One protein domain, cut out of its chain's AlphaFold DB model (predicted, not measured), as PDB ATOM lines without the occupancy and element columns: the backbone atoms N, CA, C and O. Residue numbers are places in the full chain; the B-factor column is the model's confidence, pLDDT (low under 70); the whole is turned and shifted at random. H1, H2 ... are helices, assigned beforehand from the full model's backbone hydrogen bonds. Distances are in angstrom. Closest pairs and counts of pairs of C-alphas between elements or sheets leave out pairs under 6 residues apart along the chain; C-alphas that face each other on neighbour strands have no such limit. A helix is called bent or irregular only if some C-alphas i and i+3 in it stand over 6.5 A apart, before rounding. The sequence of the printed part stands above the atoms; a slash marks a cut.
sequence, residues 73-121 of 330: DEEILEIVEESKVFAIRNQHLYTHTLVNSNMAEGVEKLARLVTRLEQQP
ATOM      1  N   ASP A  73      40.275  62.679  20.763       77.19
ATOM      2  CA  ASP A  73      39.708  61.400  20.311       77.19
ATOM      3  C   ASP A  73      40.355  60.927  18.992       77.19
ATOM      4  O   ASP A  73      40.528  59.730  18.777       77.19
ATOM      5  N   GLU A  74      40.795  61.869  18.155       80.44
ATOM      6  CA  GLU A  74      41.532  61.641  16.907       80.44
ATOM      7  C   GLU A  74      42.898  60.969  17.139       80.44
ATOM      8  O   GLU A  74      43.198  59.961  16.500       80.44
ATOM      9  N   GLU A  75      43.686  61.441  18.108       81.75
ATOM     10  CA  GLU A  75      44.997  60.861  18.452       81.75
ATOM     11  C   GLU A  75      44.846  59.458  19.060       81.75
ATOM     12  O   GLU A  75      45.655  58.561  18.826       81.75
ATOM     13  N   ILE A  76      43.779  59.232  19.837       82.25
ATOM     14  CA  ILE A  76      43.477  57.904  20.390       82.25
ATOM     15  C   ILE A  76      43.145  56.927  19.258       82.25
ATOM     16  O   ILE A  76      43.605  55.782  19.285       82.25
ATOM     17  N   LEU A  77      42.357  57.360  18.271       85.19
ATOM     18  CA  LEU A  77      42.023  56.545  17.105       85.19
ATOM     19  C   LEU A  77      43.265  56.225  16.268       85.19
ATOM     20  O   LEU A  77      43.425  55.071  15.865       85.19
ATOM     21  N   GLU A  78      44.156  57.198  16.073       88.81
ATOM     22  CA  GLU A  78      45.429  57.002  15.375       88.81
ATOM     23  C   GLU A  78      46.297  55.955  16.086       88.81
ATOM     24  O   GLU A  78      46.658  54.947  15.478       88.81
ATOM     25  N   ILE A  79      46.517  56.091  17.398       88.75
ATOM     26  CA  ILE A  79      47.291  55.118  18.191       88.75
ATOM     27  C   ILE A  79      46.676  53.716  18.114       88.75
ATOM     28  O   ILE A  79      47.393  52.712  18.023       88.75
ATOM     29  N   VAL A  80      45.345  53.615  18.178       88.81
ATOM     30  CA  VAL A  80      44.642  52.331  18.074       88.81
ATOM     31  C   VAL A  80      44.861  51.706  16.699       88.81
ATOM     32  O   VAL A  80      45.100  50.498  16.620       88.81
ATOM     33  N   GLU A  81      44.802  52.490  15.626       91.75
ATOM     34  CA  GLU A  81      44.989  51.988  14.267       91.75
ATOM     35  C   GLU A  81      46.448  51.601  13.994       91.75
ATOM     36  O   GLU A  81      46.712  50.489  13.523       91.75
ATOM     37  N   GLU A  82      47.408  52.429  14.408       91.44
ATOM     38  CA  GLU A  82      48.837  52.102  14.359       91.44
ATOM     39  C   GLU A  82      49.145  50.806  15.114       91.44
ATOM     40  O   GLU A  82      49.856  49.930  14.610       91.44
ATOM     41  N   SER A  83      48.554  50.637  16.300       87.06
ATOM     42  CA  SER A  83      48.729  49.433  17.115       87.06
ATOM     43  C   SER A  83      48.194  48.179  16.416       87.06
ATOM     44  O   SER A  83      48.820  47.118  16.502       87.06
ATOM     45  N   LYS A  84      47.072  48.273  15.687       89.06
ATOM     46  CA  LYS A  84      46.538  47.146  14.897       89.06
ATOM     47  C   LYS A  84      47.474  46.780  13.752       89.06
ATOM     48  O   LYS A  84      47.799  45.603  13.585       89.06
ATOM     49  N   VAL A  85      47.929  47.771  12.985       90.31
ATOM     50  CA  VAL A  85      48.848  47.553  11.857       90.31
ATOM     51  C   VAL A  85      50.161  46.945  12.353       90.31
ATOM     52  O   VAL A  85      50.655  45.970  11.774       90.31
ATOM     53  N   PHE A  86      50.697  47.457  13.462       91.12
ATOM     54  CA  PHE A  86      51.904  46.929  14.089       91.12
ATOM     55  C   PHE A  86      51.727  45.477  14.544       91.12
ATOM     56  O   PHE A  86      52.600  44.646  14.277       91.12
ATOM     57  N   ALA A  87      50.595  45.147  15.173       88.19
ATOM     58  CA  ALA A  87      50.301  43.790  15.629       88.19
ATOM     59  C   ALA A  87      50.208  42.786  14.468       88.19
ATOM     60  O   ALA A  87      50.712  41.667  14.581       88.19
ATOM     61  N   ILE A  88      49.617  43.188  13.337       88.88
ATOM     62  CA  ILE A  88      49.529  42.351  12.131       88.88
ATOM     63  C   ILE A  88      50.923  42.134  11.531       88.88
ATOM     64  O   ILE A  88      51.311  40.999  11.248       88.88
ATOM     65  N   ARG A  89      51.707  43.206  11.369       91.31
ATOM     66  CA  ARG A  89      53.042  43.136  10.755       91.31
ATOM     67  C   ARG A  89      54.030  42.322  11.594       91.31
ATOM     68  O   ARG A  89      54.836  41.569  11.048       91.31
ATOM     69  N   ASN A  90      53.941  42.443  12.914       90.31
ATOM     70  CA  ASN A  90      54.852  41.810  13.864       90.31
ATOM     71  C   ASN A  90      54.241  40.589  14.558       90.31
ATOM     72  O   ASN A  90      54.727  40.171  15.606       90.31
ATOM     73  N   GLN A  91      53.211  39.974  13.964       89.19
ATOM     74  CA  GLN A  91      52.512  38.833  14.563       89.19
ATOM     75  C   GLN A  91      53.466  37.695  14.965       89.19
ATOM     76  O   GLN A  91      53.287  37.061  15.997       89.19
ATOM     77  N   HIS A  92      54.505  37.472  14.160       85.69
ATOM     78  CA  HIS A  92      55.515  36.432  14.351       85.69
ATOM     79  C   HIS A  92      56.422  36.640  15.575       85.69
ATOM     80  O   HIS A  92      57.115  35.703  15.966       85.69
ATOM     81  N   LEU A  93      56.437  37.839  16.166       88.44
ATOM     82  CA  LEU A  93      57.204  38.141  17.378       88.44
ATOM     83  C   LEU A  93      56.408  37.867  18.658       88.44
ATOM     84  O   LEU A  93      56.997  37.731  19.728       88.44
ATOM     85  N   TYR A  94      55.079  37.779  18.568       87.62
ATOM     86  CA  TYR A  94      54.231  37.533  19.727       87.62
ATOM     87  C   TYR A  94      53.999  36.039  19.926       87.62
ATOM     88  O   TYR A  94      53.583  35.324  19.017       87.62
ATOM     89  N   THR A  95      54.194  35.572  21.156       85.81
ATOM     90  CA  THR A  95      53.823  34.207  21.556       85.81
ATOM     91  C   THR A  95      52.328  34.092  21.844       85.81
ATOM     92  O   THR A  95      51.705  33.076  21.533       85.81
ATOM     93  N   HIS A  96      51.734  35.146  22.411       88.00
ATOM     94  CA  HIS A  96      50.330  35.197  22.807       88.00
ATOM     95  C   HIS A  96      49.721  36.576  22.546       88.00
ATOM     96  O   HIS A  96      50.343  37.604  22.802       88.00
ATOM     97  N   THR A  97      48.464  36.592  22.106       88.19
ATOM     98  CA  THR A  97      47.661  37.811  21.954       88.19
ATOM     99  C   THR A  97      46.460  37.722  22.884       88.19
ATOM    100  O   THR A  97      45.725  36.733  22.864       88.19
ATOM    101  N   LEU A  98      46.257  38.748  23.708       87.75
ATOM    102  CA  LEU A  98      45.127  38.833  24.628       87.75
ATOM    103  C   LEU A  98      44.165  39.915  24.142       87.75
ATOM    104  O   LEU A  98      44.560  41.062  23.956       87.75
ATOM    105  N   VAL A  99      42.893  39.555  23.966       86.81
ATOM    106  CA  VAL A  99      41.831  40.524  23.675       86.81
ATOM    107  C   VAL A  99      41.282  41.046  24.997       86.81
ATOM    108  O   VAL A  99      40.810  40.270  25.836       86.81
ATOM    109  N   ASN A 100      41.369  42.360  25.183       86.69
ATOM    110  CA  ASN A 100      40.960  43.038  26.403       86.69
ATOM    111  C   ASN A 100      39.726  43.910  26.141       86.69
ATOM    112  O   ASN A 100      39.847  45.020  25.632       86.69
ATOM    113  N   SER A 101      38.547  43.402  26.499       84.75
ATOM    114  CA  SER A 101      37.295  44.174  26.466       84.75
ATOM    115  C   SER A 101      37.016  44.893  27.791       84.75
ATOM    116  O   SER A 101      36.266  45.863  27.830       84.75
ATOM    117  N   ASN A 102      37.608  44.417  28.890       90.06
ATOM    118  CA  ASN A 102      37.450  44.961  30.232       90.06
ATOM    119  C   ASN A 102      38.779  44.846  30.983       90.06
ATOM    120  O   ASN A 102      39.285  43.743  31.178       90.06
ATOM    121  N   MET A 103      39.301  45.976  31.469       89.75
ATOM    122  CA  MET A 103      40.603  46.043  32.138       89.75
ATOM    123  C   MET A 103      40.754  45.063  33.305       89.75
ATOM    124  O   MET A 103      41.828  44.489  33.463       89.75
ATOM    125  N   ALA A 104      39.704  44.838  34.100       85.12
ATOM    126  CA  ALA A 104      39.775  43.903  35.224       85.12
ATOM    127  C   ALA A 104      39.978  42.454  34.745       85.12
ATOM    128  O   ALA A 104      40.833  41.734  35.257       85.12
ATOM    129  N   GLU A 105      39.243  42.053  33.706       90.62
ATOM    130  CA  GLU A 105      39.352  40.727  33.096       90.62
ATOM    131  C   GLU A 105      40.674  40.566  32.330       90.62
ATOM    132  O   GLU A 105      41.303  39.508  32.378       90.62
ATOM    133  N   GLY A 106      41.126  41.621  31.644       91.44
ATOM    134  CA  GLY A 106      42.392  41.643  30.914       91.44
ATOM    135  C   GLY A 106      43.593  41.421  31.830       91.44
ATOM    136  O   GLY A 106      44.447  40.586  31.527       91.44
ATOM    137  N   VAL A 107      43.623  42.100  32.982       92.69
ATOM    138  CA  VAL A 107      44.672  41.912  33.997       92.69
ATOM    139  C   VAL A 107      44.659  40.484  34.534       92.69
ATOM    140  O   VAL A 107      45.711  39.863  34.655       92.69
ATOM    141  N   GLU A 108      43.481  39.922  34.797       92.50
ATOM    142  CA  GLU A 108      43.374  38.552  35.297       92.50
ATOM    143  C   GLU A 108      43.818  37.514  34.249       92.50
ATOM    144  O   GLU A 108      44.532  36.561  34.566       92.50
ATOM    145  N   LYS A 109      43.441  37.692  32.976       93.00
ATOM    146  CA  LYS A 109      43.912  36.845  31.864       93.00
ATOM    147  C   LYS A 109      45.428  36.913  31.708       93.00
ATOM    148  O   LYS A 109      46.056  35.870  31.529       93.00
ATOM    149  N   LEU A 110      46.004  38.110  31.809       94.06
ATOM    150  CA  LEU A 110      47.448  38.304  31.745       94.06
ATOM    151  C   LEU A 110      48.153  37.629  32.924       94.06
ATOM    152  O   LEU A 110      49.100  36.883  32.702       94.06
ATOM    153  N   ALA A 111      47.658  37.814  34.150       93.69
ATOM    154  CA  ALA A 111      48.226  37.183  35.339       93.69
ATOM    155  C   ALA A 111      48.257  35.654  35.200       93.69
ATOM    156  O   ALA A 111      49.304  35.035  35.372       93.69
ATOM    157  N   ARG A 112      47.141  35.044  34.776       93.38
ATOM    158  CA  ARG A 112      47.082  33.594  34.524       93.38
ATOM    159  C   ARG A 112      48.051  33.142  33.429       93.38
ATOM    160  O   ARG A 112      48.575  32.032  33.509       93.38
ATOM    161  N   LEU A 113      48.255  33.955  32.390       92.81
ATOM    162  CA  LEU A 113      49.194  33.637  31.315       92.81
ATOM    163  C   LEU A 113      50.638  33.663  31.820       92.81
ATOM    164  O   LEU A 113      51.373  32.713  31.565       92.81
ATOM    165  N   VAL A 114      51.018  34.701  32.565       93.81
ATOM    166  CA  VAL A 114      52.357  34.829  33.157       93.81
ATOM    167  C   VAL A 114      52.643  33.648  34.079       93.81
ATOM    168  O   VAL A 114      53.628  32.947  33.871       93.81
ATOM    169  N   THR A 115      51.725  33.326  34.997       93.94
ATOM    170  CA  THR A 115      51.880  32.171  35.893       93.94
ATOM    171  C   THR A 115      52.048  30.856  35.127       93.94
ATOM    172  O   THR A 115      52.827  29.996  35.528       93.94
ATOM    173  N   ARG A 116      51.349  30.679  33.998       93.31
ATOM    174  CA  ARG A 116      51.509  29.480  33.162       93.31
ATOM    175  C   ARG A 116      52.882  29.423  32.494       93.31
ATOM    176  O   ARG A 116      53.470  28.348  32.447       93.31
ATOM    177  N   LEU A 117      53.366  30.549  31.974       90.50
ATOM    178  CA  LEU A 117      54.668  30.640  31.308       90.50
ATOM    179  C   LEU A 117      55.835  30.443  32.280       90.50
ATOM    180  O   LEU A 117      56.857  29.897  31.887       90.50
ATOM    181  N   GLU A 118      55.680  30.840  33.542       91.31
ATOM    182  CA  GLU A 118      56.676  30.578  34.589       91.31
ATOM    183  C   GLU A 118      56.732  29.097  34.984       91.31
ATOM    184  O   GLU A 118      57.799  28.573  35.297       91.31
ATOM    185  N   GLN A 119      55.587  28.409  34.970       91.19
ATOM    186  CA  GLN A 119      55.497  27.007  35.387       91.19
ATOM    187  C   GLN A 119      55.849  26.010  34.282       91.19
ATOM    188  O   GLN A 119      56.225  24.878  34.584       91.19
ATOM    189  N   GLN A 120      55.674  26.380  33.011       85.25
ATOM    190  CA  GLN A 120      55.830  25.459  31.888       85.25
ATOM    191  C   GLN A 120      57.006  25.861  30.997       85.25
ATOM    192  O   GLN A 120      57.082  27.019  30.588       85.25
ATOM    193  N   PRO A 121      57.895  24.917  30.627       85.94
ATOM    194  CA  PRO A 121      58.935  25.205  29.651       85.94
ATOM    195  C   PRO A 121      58.290  25.616  28.321       85.94
ATOM    196  O   PRO A 121      57.448  24.906  27.768       85.94
TER     197      PRO A 121
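This is residues 73 to 121 of the 330 residues of an uncharacterized protein of Rodentolepis nana (UniProt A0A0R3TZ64). Two helices, H1 and H2, make a loose zigzag: H1 runs one way, residues 90 to 102 fold back through the space between the helices, and H2 then runs in much the same direction as H1. The middle is this long link rather than a packed core, and residues 73 to 86 of H1 stick out as one arm, residues 114 to 121 as another. The printed part has 49 residues with two named helices, H1 then H2, and no named strand; its class is all helix. It is loose, with a radius of gyration of the C-alphas of 13.6 A, and only just flat, spanning 41 by 27 by 11 A.

H1 and H2 are the longest helices, with 17 residues each. H1 is residues 73 to 89, 24.5 A from first to last C-alpha; C-alpha 73 is at (39.708, 61.400, 20.311) and C-alpha 89 is at (53.042, 43.136, 10.755). H2 is residues 103 to 119, 24.4 A from first to last C-alpha; C-alpha 103 is at (40.603, 46.043, 32.138) and C-alpha 119 is at (55.497, 27.007, 35.387). From first to last C-alpha, x rises and y falls in both helices.

H1 and H2 are apart, with no C-alpha of the one within 8 A of the other. Neither helix is bent. In H1 and H2 every O i to N i+4 pair is within hydrogen-bond range. Residues 88 to 95, of which 88 and 89 belong to H1, stand free.

The C-alphas of Glu 74 and Pro 121, the two farthest apart, are 42.3 A from each other. The link from H1 to H2, 13 residues, is long; its C-alphas lie 4 to 14 A from the mean of the C-alphas. The printed part has no cut. Its mean pLDDT is 88.9, and no printed residue is under 70.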